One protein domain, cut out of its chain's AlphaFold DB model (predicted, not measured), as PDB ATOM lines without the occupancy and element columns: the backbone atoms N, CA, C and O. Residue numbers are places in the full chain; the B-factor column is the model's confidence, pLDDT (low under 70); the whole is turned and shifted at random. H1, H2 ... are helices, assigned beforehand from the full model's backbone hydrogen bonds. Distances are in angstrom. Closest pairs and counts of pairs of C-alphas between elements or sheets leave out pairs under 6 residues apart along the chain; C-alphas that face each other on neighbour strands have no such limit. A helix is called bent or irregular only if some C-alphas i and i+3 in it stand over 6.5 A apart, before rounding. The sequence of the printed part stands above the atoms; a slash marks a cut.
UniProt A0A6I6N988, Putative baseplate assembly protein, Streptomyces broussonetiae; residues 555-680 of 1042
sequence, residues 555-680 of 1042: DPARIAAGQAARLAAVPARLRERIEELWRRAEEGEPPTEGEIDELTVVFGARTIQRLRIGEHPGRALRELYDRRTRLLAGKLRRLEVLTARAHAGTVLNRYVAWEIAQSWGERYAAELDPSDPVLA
ATOM      1  N   ASP A 555     -13.845  -3.523 129.388       87.25
ATOM      2  CA  ASP A 555     -14.155  -4.606 130.328       87.25
ATOM      3  C   ASP A 555     -12.853  -5.340 130.719       87.25
ATOM      4  O   ASP A 555     -12.185  -5.896 129.838       87.25
ATOM      5  N   PRO A 556     -12.475  -5.388 132.013       88.38
ATOM      6  CA  PRO A 556     -11.275  -6.087 132.466       88.38
ATOM      7  C   PRO A 556     -11.203  -7.548 132.011       88.38
ATOM      8  O   PRO A 556     -10.115  -8.032 131.699       88.38
ATOM      9  N   ALA A 557     -12.339  -8.249 131.928       85.12
ATOM     10  CA  ALA A 557     -12.369  -9.628 131.445       85.12
ATOM     11  C   ALA A 557     -11.976  -9.715 129.962       85.12
ATOM     12  O   ALA A 557     -11.268 -10.637 129.557       85.12
ATOM     13  N   ARG A 558     -12.377  -8.720 129.162       86.38
ATOM     14  CA  ARG A 558     -12.023  -8.616 127.742       86.38
ATOM     15  C   ARG A 558     -10.556  -8.256 127.547       86.38
ATOM     16  O   ARG A 558      -9.899  -8.892 126.726       86.38
ATOM     17  N   ILE A 559     -10.025  -7.324 128.341       90.50
ATOM     18  CA  ILE A 559      -8.590  -7.001 128.335       90.50
ATOM     19  C   ILE A 559      -7.780  -8.260 128.660       90.50
ATOM     20  O   ILE A 559      -6.870  -8.616 127.915       90.50
ATOM     21  N   ALA A 560      -8.142  -8.972 129.731       90.31
ATOM     22  CA  ALA A 560      -7.442 -10.181 130.145       90.31
ATOM     23  C   ALA A 560      -7.522 -11.288 129.075       90.31
ATOM     24  O   ALA A 560      -6.507 -11.901 128.750       90.31
ATOM     25  N   ALA A 561      -8.684 -11.493 128.444       86.38
ATOM     26  CA  ALA A 561      -8.826 -12.427 127.327       86.38
ATOM     27  C   ALA A 561      -7.984 -12.015 126.101       86.38
ATOM     28  O   ALA A 561      -7.328 -12.861 125.490       86.38
ATOM     29  N   GLY A 562      -7.950 -10.721 125.767       88.81
ATOM     30  CA  GLY A 562      -7.141 -10.173 124.679       88.81
ATOM     31  C   GLY A 562      -5.634 -10.305 124.922       88.81
ATOM     32  O   GLY A 562      -4.895 -10.642 123.995       88.81
ATOM     33  N   GLN A 563      -5.184 -10.106 126.165       93.00
ATOM     34  CA  GLN A 563      -3.805 -10.358 126.590       93.00
ATOM     35  C   GLN A 563      -3.472 -11.851 126.531       93.00
ATOM     36  O   GLN A 563      -2.424 -12.219 126.008       93.00
ATOM     37  N   ALA A 564      -4.368 -12.717 127.015       90.19
ATOM     38  CA  ALA A 564      -4.179 -14.163 126.980       90.19
ATOM     39  C   ALA A 564      -4.027 -14.678 125.540       90.19
ATOM     40  O   ALA A 564      -3.081 -15.407 125.249       90.19
ATOM     41  N   ALA A 565      -4.895 -14.238 124.623       87.06
ATOM     42  CA  ALA A 565      -4.821 -14.599 123.209       87.06
ATOM     43  C   ALA A 565      -3.503 -14.141 122.561       87.06
ATOM     44  O   ALA A 565      -2.864 -14.909 121.840       87.06
ATOM     45  N   ARG A 566      -3.054 -12.913 122.855       90.06
ATOM     46  CA  ARG A 566      -1.779 -12.378 122.349       90.06
ATOM     47  C   ARG A 566      -0.579 -13.140 122.882       90.06
ATOM     48  O   ARG A 566       0.280 -13.518 122.089       90.06
ATOM     49  N   LEU A 567      -0.541 -13.406 124.189       92.25
ATOM     50  CA  LEU A 567       0.515 -14.199 124.814       92.25
ATOM     51  C   LEU A 567       0.544 -15.619 124.240       92.25
ATOM     52  O   LEU A 567       1.605 -16.080 123.832       92.25
ATOM     53  N   ALA A 568      -0.608 -16.283 124.119       88.38
ATOM     54  CA  ALA A 568      -0.711 -17.616 123.525       88.38
ATOM     55  C   ALA A 568      -0.239 -17.663 122.057       88.38
ATOM     56  O   ALA A 568       0.291 -18.681 121.618       88.38
ATOM     57  N   ALA A 569      -0.381 -16.564 121.306       89.88
ATOM     58  CA  ALA A 569       0.042 -16.469 119.908       89.88
ATOM     59  C   ALA A 569       1.548 -16.198 119.716       89.88
ATOM     60  O   ALA A 569       2.065 -16.426 118.618       89.88
ATOM     61  N   VAL A 570       2.276 -15.740 120.746       92.75
ATOM     62  CA  VAL A 570       3.714 -15.402 120.650       92.75
ATOM     63  C   VAL A 570       4.558 -16.536 120.043       92.75
ATOM     64  O   VAL A 570       5.327 -16.256 119.119       92.75
ATOM     65  N   PRO A 571       4.428 -17.816 120.457       91.25
ATOM     66  CA  PRO A 571       5.252 -18.895 119.911       91.25
ATOM     67  C   PRO A 571       4.997 -19.152 118.420       91.25
ATOM     68  O   PRO A 571       5.935 -19.461 117.682       91.25
ATOM     69  N   ALA A 572       3.744 -19.016 117.971       89.62
ATOM     70  CA  ALA A 572       3.372 -19.176 116.567       89.62
ATOM     71  C   ALA A 572       3.900 -18.009 115.716       89.62
ATOM     72  O   ALA A 572       4.542 -18.256 114.698       89.62
ATOM     73  N   ARG A 573       3.739 -16.765 116.191       91.75
ATOM     74  CA  ARG A 573       4.270 -15.559 115.530       91.75
ATOM     75  C   ARG A 573       5.791 -15.598 115.395       91.75
ATOM     76  O   ARG A 573       6.318 -15.260 114.341       91.75
ATOM     77  N   LEU A 574       6.503 -16.047 116.433       93.69
ATOM     78  CA  LEU A 574       7.957 -16.217 116.371       93.69
ATOM     79  C   LEU A 574       8.354 -17.285 115.341       93.69
ATOM     80  O   LEU A 574       9.306 -17.090 114.591       93.69
ATOM     81  N   ARG A 575       7.636 -18.415 115.296       93.50
ATOM     82  CA  ARG A 575       7.881 -19.480 114.311       93.50
ATOM     83  C   ARG A 575       7.741 -18.945 112.886       93.50
ATOM     84  O   ARG A 575       8.633 -19.172 112.078       93.50
ATOM     85  N   GLU A 576       6.657 -18.228 112.607       93.31
ATOM     86  CA  GLU A 576       6.400 -17.602 111.305       93.31
ATOM     87  C   GLU A 576       7.464 -16.564 110.954       93.31
ATOM     88  O   GLU A 576       7.954 -16.553 109.830       93.31
ATOM     89  N   ARG A 577       7.898 -15.756 111.930       93.50
ATOM     90  CA  ARG A 577       8.968 -14.773 111.731       93.50
ATOM     91  C   ARG A 577      10.302 -15.429 111.376       93.50
ATOM     92  O   ARG A 577      10.978 -14.977 110.461       93.50
ATOM     93  N   ILE A 578      10.684 -16.507 112.063       93.94
ATOM     94  CA  ILE A 578      11.912 -17.253 111.739       93.94
ATOM     95  C   ILE A 578      11.801 -17.890 110.351       93.94
ATOM     96  O   ILE A 578      12.775 -17.891 109.606       93.94
ATOM     97  N   GLU A 579      10.628 -18.417 109.995       94.44
ATOM     98  CA  GLU A 579      10.370 -19.024 108.686       94.44
ATOM     99  C   GLU A 579      10.449 -17.999 107.543       94.44
ATOM    100  O   GLU A 579      11.055 -18.274 106.512       94.44
ATOM    101  N   GLU A 580       9.894 -16.803 107.744       94.25
ATOM    102  CA  GLU A 580       9.998 -15.669 106.821       94.25
ATOM    103  C   GLU A 580      11.460 -15.252 106.609       94.25
ATOM    104  O   GLU A 580      11.921 -15.175 105.470       94.25
ATOM    105  N   LEU A 581      12.205 -15.034 107.701       94.00
ATOM    106  CA  LEU A 581      13.625 -14.678 107.638       94.00
ATOM    107  C   LEU A 581      14.450 -15.780 106.975       94.00
ATOM    108  O   LEU A 581      15.387 -15.489 106.235       94.00
ATOM    109  N   TRP A 582      14.114 -17.046 107.229       93.38
ATOM    110  CA  TRP A 582      14.797 -18.174 106.608       93.38
ATOM    111  C   TRP A 582      14.549 -18.202 105.098       93.38
ATOM    112  O   TRP A 582      15.507 -18.337 104.343       93.38
ATOM    113  N   ARG A 583      13.301 -18.000 104.654       92.38
ATOM    114  CA  ARG A 583      12.957 -17.940 103.225       92.38
ATOM    115  C   ARG A 583      13.697 -16.805 102.510       92.38
ATOM    116  O   ARG A 583      14.336 -17.059 101.497       92.38
ATOM    117  N   ARG A 584      13.702 -15.599 103.089       93.75
ATOM    118  CA  ARG A 584      14.451 -14.442 102.557       93.75
ATOM    119  C   ARG A 584      15.958 -14.706 102.485       93.75
ATOM    120  O   ARG A 584      16.597 -14.400 101.483       93.75
ATOM    121  N   ALA A 585      16.520 -15.353 103.507       90.81
ATOM    122  CA  ALA A 585      17.936 -15.715 103.520       90.81
ATOM    123  C   ALA A 585      18.304 -16.763 102.452       90.81
ATOM    124  O   ALA A 585      19.417 -16.717 101.928       90.81
ATOM    125  N   GLU A 586      17.402 -17.692 102.120       89.38
ATOM    126  CA  GLU A 586      17.576 -18.641 101.003       89.38
ATOM    127  C   GLU A 586      17.487 -17.935  99.638       89.38
ATOM    128  O   GLU A 586      18.190 -18.315  98.704       89.38
ATOM    129  N   GLU A 587      16.684 -16.872  99.536       91.62
ATOM    130  CA  GLU A 587      16.551 -16.016  98.346       91.62
ATOM    131  C   GLU A 587      17.719 -15.019  98.171       91.62
ATOM    132  O   GLU A 587      17.785 -14.303  97.174       91.62
ATOM    133  N   GLY A 588      18.689 -15.014  99.095       87.88
ATOM    134  CA  GLY A 588      19.905 -14.195  99.024       87.88
ATOM    135  C   GLY A 588      19.852 -12.885  99.815       87.88
ATOM    136  O   GLY A 588      20.813 -12.117  99.765       87.88
ATOM    137  N   GLU A 589      18.786 -12.639 100.580       90.75
ATOM    138  CA  GLU A 589      18.651 -11.483 101.471       90.75
ATOM    139  C   GLU A 589      18.970 -11.867 102.930       90.75
ATOM    140  O   GLU A 589      18.121 -12.439 103.623       90.75
ATOM    141  N   PRO A 590      20.181 -11.583 103.449       88.88
ATOM    142  CA  PRO A 590      20.505 -11.887 104.838       88.88
ATOM    143  C   PRO A 590      19.685 -11.016 105.811       88.88
ATOM    144  O   PRO A 590      19.338  -9.880 105.479       88.88
ATOM    145  N   PRO A 591      19.409 -11.509 107.035       90.38
ATOM    146  CA  PRO A 591      18.726 -10.722 108.054       90.38
ATOM    147  C   PRO A 591      19.533  -9.465 108.406       90.38
ATOM    148  O   PRO A 591      20.758  -9.503 108.544       90.38
ATOM    149  N   THR A 592      18.823  -8.354 108.566       93.75
ATOM    150  CA  THR A 592      19.367  -7.046 108.954       93.75
ATOM    151  C   THR A 592      19.884  -7.050 110.398       93.75
ATOM    152  O   THR A 592      19.527  -7.914 111.199       93.75
ATOM    153  N   GLU A 593      20.699  -6.056 110.771       90.12
ATOM    154  CA  GLU A 593      21.235  -5.927 112.139       90.12
ATOM    155  C   GLU A 593      20.114  -5.853 113.192       90.12
ATOM    156  O   GLU A 593      20.147  -6.584 114.178       90.12
ATOM    157  N   GLY A 594      19.044  -5.097 112.917       90.44
ATOM    158  CA  GLY A 594      17.873  -5.029 113.797       90.44
ATOM    159  C   GLY A 594      17.116  -6.360 113.938       90.44
ATOM    160  O   GLY A 594      16.597  -6.664 115.010       90.44
ATOM    161  N   GLU A 595      17.079  -7.193 112.893       91.94
ATOM    162  CA  GLU A 595      16.484  -8.540 112.956       91.94
ATOM    163  C   GLU A 595      17.368  -9.513 113.753       91.94
ATOM    164  O   GLU A 595      16.865 -10.377 114.476       91.94
ATOM    165  N   ILE A 596      18.693  -9.358 113.674       90.94
ATOM    166  CA  ILE A 596      19.643 -10.115 114.499       90.94
ATOM    167  C   ILE A 596      19.524  -9.700 115.971       90.94
ATOM    168  O   ILE A 596      19.562 -10.570 116.849       90.94
ATOM    169  N   ASP A 597      19.330  -8.414 116.255       90.81
ATOM    170  CA  ASP A 597      19.077  -7.904 117.604       90.81
ATOM    171  C   ASP A 597      17.757  -8.438 118.173       90.81
ATOM    172  O   ASP A 597      17.726  -8.917 119.311       90.81
ATOM    173  N   GLU A 598      16.688  -8.475 117.367       91.56
ATOM    174  CA  GLU A 598      15.409  -9.104 117.737       91.56
ATOM    175  C   GLU A 598      15.624 -10.568 118.169       91.56
ATOM    176  O   GLU A 598      15.247 -10.974 119.276       91.56
ATOM    177  N   LEU A 599      16.301 -11.365 117.336       92.94
ATOM    178  CA  LEU A 599      16.606 -12.766 117.650       92.94
ATOM    179  C   LEU A 599      17.545 -12.902 118.857       92.94
ATOM    180  O   LEU A 599      17.455 -13.880 119.607       92.94
ATOM    181  N   THR A 600      18.420 -11.924 119.080       94.06
ATOM    182  CA  THR A 600      19.335 -11.870 120.225       94.06
ATOM    183  C   THR A 600      18.595 -11.662 121.540       94.06
ATOM    184  O   THR A 600      18.932 -12.329 122.522       94.06
ATOM    185  N   VAL A 601      17.549 -10.835 121.572       94.25
ATOM    186  CA  VAL A 601      16.673 -10.691 122.749       94.25
ATOM    187  C   VAL A 601      15.958 -12.015 123.055       94.25
ATOM    188  O   VAL A 601      15.960 -12.500 124.195       94.25
ATOM    189  N   VAL A 602      15.404 -12.664 122.026       94.12
ATOM    190  CA  VAL A 602      14.613 -13.896 122.177       94.12
ATOM    191  C   VAL A 602      15.476 -15.099 122.579       94.12
ATOM    192  O   VAL A 602      15.180 -15.764 123.575       94.12
ATOM    193  N   PHE A 603      16.558 -15.391 121.853       93.94
ATOM    194  CA  PHE A 603      17.376 -16.599 122.048       93.94
ATOM    195  C   PHE A 603      18.632 -16.379 122.905       93.94
ATOM    196  O   PHE A 603      19.284 -17.348 123.315       93.94
ATOM    197  N   GLY A 604      18.962 -15.121 123.197       93.00
ATOM    198  CA  GLY A 604      20.144 -14.710 123.945       93.00
ATOM    199  C   GLY A 604      21.399 -14.587 123.073       93.00
ATOM    200  O   GLY A 604      21.667 -15.421 122.204       93.00
ATOM    201  N   ALA A 605      22.238 -13.594 123.387       92.31
ATOM    202  CA  ALA A 605      23.459 -13.272 122.638       92.31
ATOM    203  C   ALA A 605      24.417 -14.461 122.465       92.31
ATOM    204  O   ALA A 605      24.925 -14.692 121.371       92.31
ATOM    205  N   ARG A 606      24.610 -15.284 123.508       92.31
ATOM    206  CA  ARG A 606      25.481 -16.474 123.433       92.31
ATOM    207  C   ARG A 606      25.014 -17.479 122.378       92.31
ATOM    208  O   ARG A 606      25.841 -18.116 121.730       92.31
ATOM    209  N   THR A 607      23.700 -17.648 122.222       91.88
ATOM    210  CA  THR A 607      23.122 -18.590 121.256       91.88
ATOM    211  C   THR A 607      23.315 -18.075 119.837       91.88
ATOM    212  O   THR A 607      23.817 -18.819 118.997       91.88
ATOM    213  N   ILE A 608      22.985 -16.802 119.593       93.56
ATOM    214  CA  ILE A 608      23.113 -16.164 118.276       93.56
ATOM    215  C   ILE A 608      24.577 -16.113 117.819       93.56
ATOM    216  O   ILE A 608      24.883 -16.530 116.702       93.56
ATOM    217  N   GLN A 609      25.503 -15.726 118.704       91.12
ATOM    218  CA  GLN A 609      26.942 -15.709 118.409       91.12
ATOM    219  C   GLN A 609      27.479 -17.099 118.046       91.12
ATOM    220  O   GLN A 609      28.244 -17.242 117.095       91.12
ATOM    221  N   ARG A 610      27.050 -18.151 118.758       92.44
ATOM    222  CA  ARG A 610      27.476 -19.530 118.467       92.44
ATOM    223  C   ARG A 610      26.996 -20.018 117.101       92.44
ATOM    224  O   ARG A 610      27.690 -20.812 116.470       92.44
ATOM    225  N   LEU A 611      25.817 -19.582 116.665       91.12
ATOM    226  CA  LEU A 611      25.241 -19.966 115.375       91.12
ATOM    227  C   LEU A 611      25.826 -19.181 114.197       91.12
ATOM    228  O   LEU A 611      25.591 -19.576 113.059       91.12
ATOM    229  N   ARG A 612      26.602 -18.119 114.465       88.88
ATOM    230  CA  ARG A 612      27.242 -17.258 113.458       88.88
ATOM    231  C   ARG A 612      26.267 -16.816 112.364       88.88
ATOM    232  O   ARG A 612      26.533 -16.971 111.175       88.88
ATOM    233  N   ILE A 613      25.122 -16.273 112.780       88.56
ATOM    234  CA  ILE A 613      24.025 -15.909 111.873       88.56
ATOM    235  C   ILE A 613      24.455 -14.945 110.752       88.56
ATOM    236  O   ILE A 613      23.945 -15.059 109.646       88.56
ATOM    237  N   GLY A 614      25.436 -14.070 111.001       82.94
ATOM    238  CA  GLY A 614      25.988 -13.169 109.982       82.94
ATOM    239  C   GLY A 614      26.888 -13.849 108.941       82.94
ATOM    240  O   GLY A 614      27.018 -13.341 107.836       82.94
ATOM    241  N   GLU A 615      27.489 -15.004 109.258       86.31
ATOM    242  CA  GLU A 615      28.303 -15.783 108.306       86.31
ATOM    243  C   GLU A 615      27.443 -16.802 107.539       86.31
ATOM    244  O   GLU A 615      27.662 -17.049 106.352       86.31
ATOM    245  N   HIS A 616      26.466 -17.423 108.214       89.38
ATOM    246  CA  HIS A 616      25.664 -18.531 107.682       89.38
ATOM    247  C   HIS A 616      24.171 -18.414 108.062       89.38
ATOM    248  O   HIS A 616      23.668 -19.235 108.842       89.38
ATOM    249  N   PRO A 617      23.431 -17.433 107.507       89.50
ATOM    250  CA  PRO A 617      22.081 -17.094 107.961       89.50
ATOM    251  C   PRO A 617      21.067 -18.233 107.788       89.50
ATOM    252  O   PRO A 617      20.386 -18.581 108.752       89.50
ATOM    253  N   GLY A 618      21.016 -18.896 106.626       89.00
ATOM    254  CA  GLY A 618      20.060 -19.988 106.377       89.00
ATOM    255  C   GLY A 618      20.228 -21.180 107.331       89.00
ATOM    256  O   GLY A 618      19.263 -21.668 107.920       89.00
ATOM    257  N   ARG A 619      21.477 -21.606 107.586       91.50
ATOM    258  CA  ARG A 619      21.771 -22.690 108.544       91.50
ATOM    259  C   ARG A 619      21.399 -22.297 109.975       91.50
ATOM    260  O   ARG A 619      20.841 -23.118 110.702       91.50
ATOM    261  N   ALA A 620      21.735 -21.074 110.386       92.44
ATOM    262  CA  ALA A 620      21.442 -20.577 111.724       92.44
ATOM    263  C   ALA A 620      19.927 -20.484 111.975       92.44
ATOM    264  O   ALA A 620      19.457 -20.950 113.013       92.44
ATOM    265  N   LEU A 621      19.165 -19.948 111.018       93.88
ATOM    266  CA  LEU A 621      17.711 -19.790 111.121       93.88
ATOM    267  C   LEU A 621      16.977 -21.136 111.139       93.88
ATOM    268  O   LEU A 621      16.091 -21.328 111.972       93.88
ATOM    269  N   ARG A 622      17.404 -22.109 110.323       93.44
ATOM    270  CA  ARG A 622      16.872 -23.480 110.373       93.44
ATOM    271  C   ARG A 622      17.102 -24.146 111.733       93.44
ATOM    272  O   ARG A 622      16.188 -24.731 112.307       93.44
ATOM    273  N   GLU A 623      18.306 -24.018 112.288       93.31
ATOM    274  CA  GLU A 623      18.630 -24.573 113.610       93.31
ATOM    275  C   GLU A 623      17.796 -23.911 114.726       93.31
ATOM    276  O   GLU A 623      17.334 -24.598 115.644       93.31
ATOM    277  N   LEU A 624      17.568 -22.592 114.649       93.88
ATOM    278  CA  LEU A 624      16.660 -21.885 115.559       93.88
ATOM    279  C   LEU A 624      15.220 -22.389 115.414       93.88
ATOM    280  O   LEU A 624      14.577 -22.642 116.432       93.88
ATOM    281  N   TYR A 625      14.737 -22.585 114.184       93.50
ATOM    282  CA  TYR A 625      13.397 -23.103 113.900       93.50
ATOM    283  C   TYR A 625      13.174 -24.482 114.531       93.50
ATOM    284  O   TYR A 625      12.203 -24.675 115.274       93.50
ATOM    285  N   ASP A 626      14.101 -25.416 114.305       92.38
ATOM    286  CA  ASP A 626      13.994 -26.807 114.754       92.38
ATOM    287  C   ASP A 626      14.167 -26.943 116.276       92.38
ATOM    288  O   ASP A 626      13.474 -27.729 116.927       92.38
ATOM    289  N   ARG A 627      15.071 -26.161 116.888       94.38
ATOM    290  CA  ARG A 627      15.393 -26.272 118.325       94.38
ATOM    291  C   ARG A 627      14.654 -25.281 119.222       94.38
ATOM    292  O   ARG A 627      14.877 -25.311 120.439       94.38
ATOM    293  N   ARG A 628      13.763 -24.439 118.679       93.44
ATOM    294  CA  ARG A 628      13.072 -23.359 119.416       93.44
ATOM    295  C   ARG A 628      12.461 -23.810 120.741       93.44
ATOM    296  O   ARG A 628      12.696 -23.176 121.765       93.44
ATOM    297  N   THR A 629      11.757 -24.942 120.756       90.31
ATOM    298  CA  THR A 629      11.020 -25.429 121.934       90.31
ATOM    299  C   THR A 629      11.966 -25.784 123.078       90.31
ATOM    300  O   THR A 629      11.668 -25.539 124.244       90.31
ATOM    301  N   ARG A 630      13.153 -26.308 122.747       93.81
ATOM    302  CA  ARG A 630      14.191 -26.641 123.725       93.81
ATOM    303  C   ARG A 630      14.954 -25.400 124.184       93.81
ATOM    304  O   ARG A 630      15.208 -25.265 125.378       93.81
ATOM    305  N   LEU A 631      15.324 -24.512 123.258       92.75
ATOM    306  CA  LEU A 631      16.077 -23.288 123.566       92.75
ATOM    307  C   LEU A 631      15.261 -22.303 124.415       92.75
ATOM    308  O   LEU A 631      15.822 -21.630 125.275       92.75
ATOM    309  N   LEU A 632      13.943 -22.256 124.210       94.94
ATOM    310  CA  LEU A 632      13.038 -21.316 124.872       94.94
ATOM    311  C   LEU A 632      12.205 -21.946 125.996       94.94
ATOM    312  O   LEU A 632      11.322 -21.280 126.526       94.94
ATOM    313  N   ALA A 633      12.481 -23.187 126.414       92.31
ATOM    314  CA  ALA A 633      11.635 -23.933 127.356       92.31
ATOM    315  C   ALA A 633      11.296 -23.163 128.652       92.31
ATOM    316  O   ALA A 633      10.174 -23.233 129.143       92.31
ATOM    317  N   GLY A 634      12.251 -22.409 129.214       93.62
ATOM    318  CA  GLY A 634      12.005 -21.574 130.396       93.62
ATOM    319  C   GLY A 634      11.077 -20.386 130.122       93.62
ATOM    320  O   GLY A 634      10.177 -20.121 130.915       93.62
ATOM    321  N   LYS A 635      11.265 -19.708 128.983       94.38
ATOM    322  CA  LYS A 635      10.427 -18.576 128.563       94.38
ATOM    323  C   LYS A 635       9.013 -19.037 128.195       94.38
ATOM    324  O   LYS A 635       8.058 -18.378 128.584       94.38
ATOM    325  N   LEU A 636       8.877 -20.190 127.531       93.25
ATOM    326  CA  LEU A 636       7.583 -20.799 127.198       93.25
ATOM    327  C   LEU A 636       6.775 -21.144 128.456       93.25
ATOM    328  O   LEU A 636       5.630 -20.724 128.561       93.25
ATOM    329  N   ARG A 637       7.390 -21.768 129.473       91.62
ATOM    330  CA  ARG A 637       6.709 -22.015 130.761       91.62
ATOM    331  C   ARG A 637       6.247 -20.731 131.450       91.62
ATOM    332  O   ARG A 637       5.175 -20.689 132.043       91.62
ATOM    333  N   ARG A 638       7.059 -19.669 131.409       94.00
ATOM    334  CA  ARG A 638       6.670 -18.373 131.984       94.00
ATOM    335  C   ARG A 638       5.486 -17.765 131.231       94.00
ATOM    336  O   ARG A 638       4.568 -17.260 131.872       94.00
ATOM    337  N   LEU A 639       5.500 -17.847 129.903       93.44
ATOM    338  CA  LEU A 639       4.410 -17.407 129.038       93.44
ATOM    339  C   LEU A 639       3.112 -18.161 129.361       93.44
ATOM    340  O   LEU A 639       2.097 -17.519 129.588       93.44
ATOM    341  N   GLU A 640       3.161 -19.490 129.492       87.94
ATOM    342  CA  GLU A 640       2.017 -20.330 129.887       87.94
ATOM    343  C   GLU A 640       1.403 -19.882 131.222       87.94
ATOM    344  O   GLU A 640       0.188 -19.727 131.322       87.94
ATOM    345  N   VAL A 641       2.229 -19.588 132.235       90.00
ATOM    346  CA  VAL A 641       1.754 -19.084 133.539       90.00
ATOM    347  C   VAL A 641       1.056 -17.727 133.407       90.00
ATOM    348  O   VAL A 641       0.025 -17.497 134.042       90.00
ATOM    349  N   LEU A 642       1.609 -16.812 132.607       91.88
ATOM    350  CA  LEU A 642       1.013 -15.491 132.386       91.88
ATOM    351  C   LEU A 642      -0.295 -15.593 131.592       91.88
ATOM    352  O   LEU A 642      -1.279 -14.958 131.971       91.88
ATOM    353  N   THR A 643      -0.334 -16.441 130.563       90.56
ATOM    354  CA  THR A 643      -1.534 -16.752 129.779       90.56
ATOM    355  C   THR A 643      -2.629 -17.353 130.661       90.56
ATOM    356  O   THR A 643      -3.761 -16.877 130.630       90.56
ATOM    357  N   ALA A 644      -2.303 -18.328 131.516       82.19
ATOM    358  CA  ALA A 644      -3.257 -18.929 132.451       82.19
ATOM    359  C   ALA A 644      -3.798 -17.905 133.462       82.19
ATOM    360  O   ALA A 644      -4.996 -17.866 133.744       82.19
ATOM    361  N   ARG A 645      -2.933 -17.021 133.978       86.31
ATOM    362  CA  ARG A 645      -3.339 -15.929 134.872       86.31
ATOM    363  C   ARG A 645      -4.296 -14.949 134.185       86.31
ATOM    364  O   ARG A 645      -5.270 -14.525 134.806       86.31
ATOM    365  N   ALA A 646      -4.038 -14.612 132.924       88.88
ATOM    366  CA  ALA A 646      -4.909 -13.756 132.125       88.88
ATOM    367  C   ALA A 646      -6.251 -14.439 131.801       88.88
ATOM    368  O   ALA A 646      -7.305 -13.836 131.989       88.88
ATOM    369  N   HIS A 647      -6.249 -15.727 131.443       81.62
ATOM    370  CA  HIS A 647      -7.477 -16.513 131.264       81.62
ATOM    371  C   HIS A 647      -8.329 -16.616 132.533       81.62
ATOM    372  O   HIS A 647      -9.552 -16.626 132.442       81.62
ATOM    373  N   ALA A 648      -7.708 -16.607 133.714       73.31
ATOM    374  CA  ALA A 648      -8.416 -16.527 134.990       73.31
ATOM    375  C   ALA A 648      -9.066 -15.147 135.260       73.31
ATOM    376  O   ALA A 648      -9.556 -14.906 136.361       73.31
ATOM    377  N   GLY A 649      -9.051 -14.225 134.289       78.56
ATOM    378  CA  GLY A 649      -9.670 -12.900 134.375       78.56
ATOM    379  C   GLY A 649      -8.783 -11.827 135.009       78.56
ATOM    380  O   GLY A 649      -9.254 -10.727 135.294       78.56
ATOM    381  N   THR A 650      -7.499 -12.115 135.252       85.06
ATOM    382  CA  THR A 650      -6.569 -11.112 135.788       85.06
ATOM    383  C   THR A 650      -5.971 -10.279 134.661       85.06
ATOM    384  O   THR A 650      -5.176 -10.787 133.874       85.06
ATOM    385  N   VAL A 651      -6.260  -8.977 134.644       90.31
ATOM    386  CA  VAL A 651      -5.562  -8.029 133.764       90.31
ATOM    387  C   VAL A 651      -4.087  -7.952 134.159       90.31
ATOM    388  O   VAL A 651      -3.741  -7.625 135.299       90.31
ATOM    389  N   LEU A 652      -3.205  -8.265 133.214       91.50
ATOM    390  CA  LEU A 652      -1.763  -8.187 133.393       91.50
ATOM    391  C   LEU A 652      -1.340  -6.720 133.330       91.50
ATOM    392  O   LEU A 652      -1.640  -6.018 132.372       91.50
ATOM    393  N   ASN A 653      -0.672  -6.238 134.373       89.62
ATOM    394  CA  ASN A 653      -0.293  -4.832 134.466       89.62
ATOM    395  C   ASN A 653       0.890  -4.484 133.536       89.62
ATOM    396  O   ASN A 653       1.568  -5.358 132.996       89.62
ATOM    397  N   ARG A 654       1.198  -3.186 133.430       88.44
ATOM    398  CA  ARG A 654       2.321  -2.661 132.632       88.44
ATOM    399  C   ARG A 654       3.686  -3.287 132.948       88.44
ATOM    400  O   ARG A 654       4.557  -3.317 132.090       88.44
ATOM    401  N   TYR A 655       3.890  -3.788 134.172       89.75
ATOM    402  CA  TYR A 655       5.145  -4.452 134.536       89.75
ATOM    403  C   TYR A 655       5.296  -5.785 133.803       89.75
ATOM    404  O   TYR A 655       6.391  -6.119 133.370       89.75
ATOM    405  N   VAL A 656       4.200  -6.524 133.615       91.69
ATOM    406  CA  VAL A 656       4.218  -7.756 132.819       91.69
ATOM    407  C   VAL A 656       4.447  -7.442 131.341       91.69
ATOM    408  O   VAL A 656       5.241  -8.122 130.705       91.69
ATOM    409  N   ALA A 657       3.821  -6.391 130.800       90.50
ATOM    410  CA  ALA A 657       4.107  -5.943 129.434       90.50
ATOM    411  C   ALA A 657       5.601  -5.598 129.261       90.50
ATOM    412  O   ALA A 657       6.243  -6.083 128.330       90.50
ATOM    413  N   TRP A 658       6.187  -4.874 130.221       92.69
ATOM    414  CA  TRP A 658       7.626  -4.604 130.268       92.69
ATOM    415  C   TRP A 658       8.470  -5.888 130.380       92.69
ATOM    416  O   TRP A 658       9.456  -6.034 129.662       92.69
ATOM    417  N   GLU A 659       8.075  -6.854 131.218       94.50
ATOM    418  CA  GLU A 659       8.744  -8.162 131.338       94.50
ATOM    419  C   GLU A 659       8.796  -8.884 129.980       94.50
ATOM    420  O   GLU A 659       9.838  -9.428 129.598       94.50
ATOM    421  N   ILE A 660       7.695  -8.867 129.221       94.50
ATOM    422  CA  ILE A 660       7.633  -9.457 127.879       94.50
ATOM    423  C   ILE A 660       8.485  -8.664 126.888       94.50
ATOM    424  O   ILE A 660       9.216  -9.281 126.116       94.50
ATOM    425  N   ALA A 661       8.485  -7.330 126.949       92.44
ATOM    426  CA  ALA A 661       9.301  -6.497 126.063       92.44
ATOM    427  C   ALA A 661      10.793  -6.810 126.225       92.44
ATOM    428  O   ALA A 661      11.504  -7.008 125.243       92.44
ATOM    429  N   GLN A 662      11.256  -6.965 127.467       92.44
ATOM    430  CA  GLN A 662      12.655  -7.286 127.759       92.44
ATOM    431  C   GLN A 662      13.034  -8.738 127.430       92.44
ATOM    432  O   GLN A 662      14.201  -9.031 127.174       92.44
ATOM    433  N   SER A 663      12.079  -9.672 127.467       92.06
ATOM    434  CA  SER A 663      12.362 -11.101 127.285       92.06
ATOM    435  C   SER A 663      12.082 -11.626 125.876       92.06
ATOM    436  O   SER A 663      12.752 -12.568 125.452       92.06
ATOM    437  N   TRP A 664      11.137 -11.044 125.144       93.50
ATOM    438  CA  TRP A 664      10.761 -11.443 123.786       93.50
ATOM    439  C   TRP A 664      10.976 -10.330 122.755       93.50
ATOM    440  O   TRP A 664      11.071 -10.633 121.572       93.50
ATOM    441  N   GLY A 665      11.106  -9.072 123.181       91.06
ATOM    442  CA  GLY A 665      11.244  -7.902 122.310       91.06
ATOM    443  C   GLY A 665       9.950  -7.089 122.207       91.06
ATOM    444  O   GLY A 665       8.848  -7.608 122.399       91.06
ATOM    445  N   GLU A 666      10.082  -5.805 121.856       88.31
ATOM    446  CA  GLU A 666       8.963  -4.847 121.783       88.31
ATOM    447  C   GLU A 666       7.838  -5.303 120.841       88.31
ATOM    448  O   GLU A 666       6.663  -5.145 121.149       88.31
ATOM    449  N   ARG A 667       8.162  -5.979 119.730       87.38
ATOM    450  CA  ARG A 667       7.172  -6.496 118.762       87.38
ATOM    451  C   ARG A 667       6.162  -7.484 119.369       87.38
ATOM    452  O   ARG A 667       5.032  -7.583 118.883       87.38
ATOM    453  N   TYR A 668       6.577  -8.250 120.379       89.00
ATOM    454  CA  TYR A 668       5.735  -9.258 121.039       89.00
ATOM    455  C   TYR A 668       5.064  -8.717 122.304       89.00
ATOM    456  O   TYR A 668       4.076  -9.295 122.753       89.00
ATOM    457  N   ALA A 669       5.590  -7.624 122.861       88.25
ATOM    458  CA  ALA A 669       4.987  -6.906 123.977       88.25
ATOM    459  C   ALA A 669       3.998  -5.821 123.542       88.25
ATOM    460  O   ALA A 669       3.135  -5.434 124.331       88.25
ATOM    461  N   ALA A 670       4.113  -5.353 122.296       78.94
ATOM    462  CA  ALA A 670       3.158  -4.457 121.667       78.94
ATOM    463  C   ALA A 670       1.733  -4.999 121.847       78.94
ATOM    464  O   ALA A 670       1.496  -6.203 121.708       78.94
ATOM    465  N   GLU A 671       0.798  -4.106 122.176       81.69
ATOM    466  CA  GLU A 671      -0.614  -4.427 122.426       81.69
ATOM    467  C   GLU A 671      -0.880  -5.320 123.659       81.69
ATOM    468  O   GLU A 671      -1.965  -5.890 123.786       81.69
ATOM    469  N   LEU A 672       0.083  -5.476 124.578       88.31
ATOM    470  CA  LEU A 672      -0.166  -6.083 125.896       88.31
ATOM    471  C   LEU A 672      -0.466  -5.051 126.984       88.31
ATOM    472  O   LEU A 672      -0.942  -5.440 128.052       88.31
ATOM    473  N   ASP A 673      -0.178  -3.768 126.759       86.81
ATOM    474  CA  ASP A 673      -0.487  -2.734 127.744       86.81
ATOM    475  C   ASP A 673      -2.013  -2.611 127.917       86.81
ATOM    476  O   ASP A 673      -2.714  -2.422 126.926       86.81
ATOM    477  N   PRO A 674      -2.561  -2.689 129.147       85.12
ATOM    478  CA  PRO A 674      -4.005  -2.587 129.383       85.12
ATOM    479  C   PRO A 674      -4.676  -1.311 128.862       85.12
ATOM    480  O   PRO A 674      -5.896  -1.291 128.721       85.12
ATOM    481  N   SER A 675      -3.910  -0.239 128.652       82.06
ATOM    482  CA  SER A 675      -4.405   1.034 128.121       82.06
ATOM    483  C   SER A 675      -4.429   1.090 126.591       82.06
ATOM    484  O   SER A 675      -4.940   2.063 126.035       82.06
ATOM    485  N   ASP A 676      -3.911   0.062 125.912       85.06
ATOM    486  CA  ASP A 676      -3.893  -0.014 124.457       85.06
ATOM    487  C   ASP A 676      -5.329  -0.139 123.895       85.06
ATOM    488  O   ASP A 676      -6.061  -1.067 124.270       85.06
ATOM    489  N   PRO A 677      -5.762   0.757 122.983       83.88
ATOM    490  CA  PRO A 677      -7.103   0.723 122.401       83.88
ATOM    491  C   PRO A 677      -7.452  -0.587 121.686       83.88
ATOM    492  O   PRO A 677      -8.634  -0.916 121.574       83.88
ATOM    493  N   VAL A 678      -6.468  -1.363 121.222       85.12
ATOM    494  CA  VAL A 678      -6.717  -2.651 120.559       85.12
ATOM    495  C   VAL A 678      -7.278  -3.690 121.545       85.12
ATOM    496  O   VAL A 678      -8.066  -4.558 121.158       85.12
ATOM    497  N   LEU A 679      -6.947  -3.586 122.838       87.88
ATOM    498  CA  LEU A 679      -7.509  -4.442 123.891       87.88
ATOM    499  C   LEU A 679      -8.911  -4.009 124.338       87.88
ATOM    500  O   LEU A 679      -9.555  -4.738 125.095       87.88
ATOM    501  N   ALA A 680      -9.410  -2.863 123.858       84.31
ATOM    502  CA  ALA A 680     -10.724  -2.364 124.244       84.31
ATOM    503  C   ALA A 680     -11.886  -3.210 123.698       84.31
ATOM    504  O   ALA A 680     -12.989  -3.176 124.244       84.31
TER     505      ALA A 680
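What this domain is: This is residues 555 to 680 of the 1042 residues of the protein "Putative baseplate assembly protein" of Streptomyces broussonetiae (UniProt A0A6I6N988). One long bent helix, H1, runs along most of an elongated body, and H4 and then H5 run back side by side with it, H4 along the arm H1b and H5 along the arm H1a. A second, looser row of helices covers one side of these: H2 with H3 toward one end and H6 with H7 toward the other, H2 and H6 meeting where their last residues come together, while the short H8 packs on H1a. The printed part has 126 residues with eight named helices, H1 to H8 in order along the chain, and no named strand; the class is all helix. The whole is compact, with a radius of gyration of the C-alphas of 15.7 A, and spans 48 by 26 by 19 A.

Where its parts are: Find C-alpha 556 at (-11.275, -6.087, 132.466), where H1, residues 556 to 586, begins. By its hydrogen bonds it was assigned as one helix, but it is bent: C-alphas 568 and 571 are 7.1 A apart. Its arms are H1a, residues 556 to 568, 18.0 A long, and H1b, residues 571 to 586, 22.6 A long, ending with C-alpha 586 at (17.576, -18.641, 101.003). Read on to H2, residues 593 to 603, 15.1 A, and H3, residues 605 to 611. H4, residues 617 to 631, 17.8 A, is irregular, with C-alphas 626 and 629 7.9 A apart. H5 holds residues 633 to 647, 20.9 A, and H6 residues 654 to 664, 15.1 A. H7 is residues 666 to 669, and H8, residues 677 to 680, ends with C-alpha 680 at (-10.724, -2.364, 124.244).

How they stand to each other: Start at the arms, whose lines stand at a steep tilt of 38 degrees. H1a touches H5, closest at the C-alphas of Ala 564 and Thr 643, 4.6 A, at a shallow tilt of 22 degrees, opposite ways. H1b touches H4, closest at the C-alphas of Ala 585 and Gly 618, 5.6 A, at a shallow tilt of 18 degrees, opposite ways. With residues 558 to 563 alone, H1a touches H8; the closest C-alphas, Ile 559 and Leu 679, are 5.2 A apart. H1b and H2 are near each other, with 7 pairs of C-alphas within 10 A. H2 touches H6 about perpendicular, at 74 degrees, closest at the C-alphas of Val 602 and Trp 664, 4.8 A. H2 also touches H3 about perpendicular, at 75 degrees, closest at the C-alphas of Thr 600 and Ile 608, 6.0 A. H6 touches H7, closest at the C-alphas of Ala 661 and Ala 669, 4.8 A. Among the pairs that stay apart are H1a and H6. In H1a, H1b, H2, H3, H5 and H6 every O i to N i+4 pair is within hydrogen-bond range, in H4 9 of 11; H7 and H8 are too short for such a pair.

The domain as a whole: The C-alphas of Asp 555 and Glu 615, the two farthest apart, are 49.1 A from each other, while those of Asp 555 and Ala 680, first and last printed, are 7.3 A apart. The printed part has no cut and no long link. Its mean pLDDT is 90.2, and no printed residue is under 70.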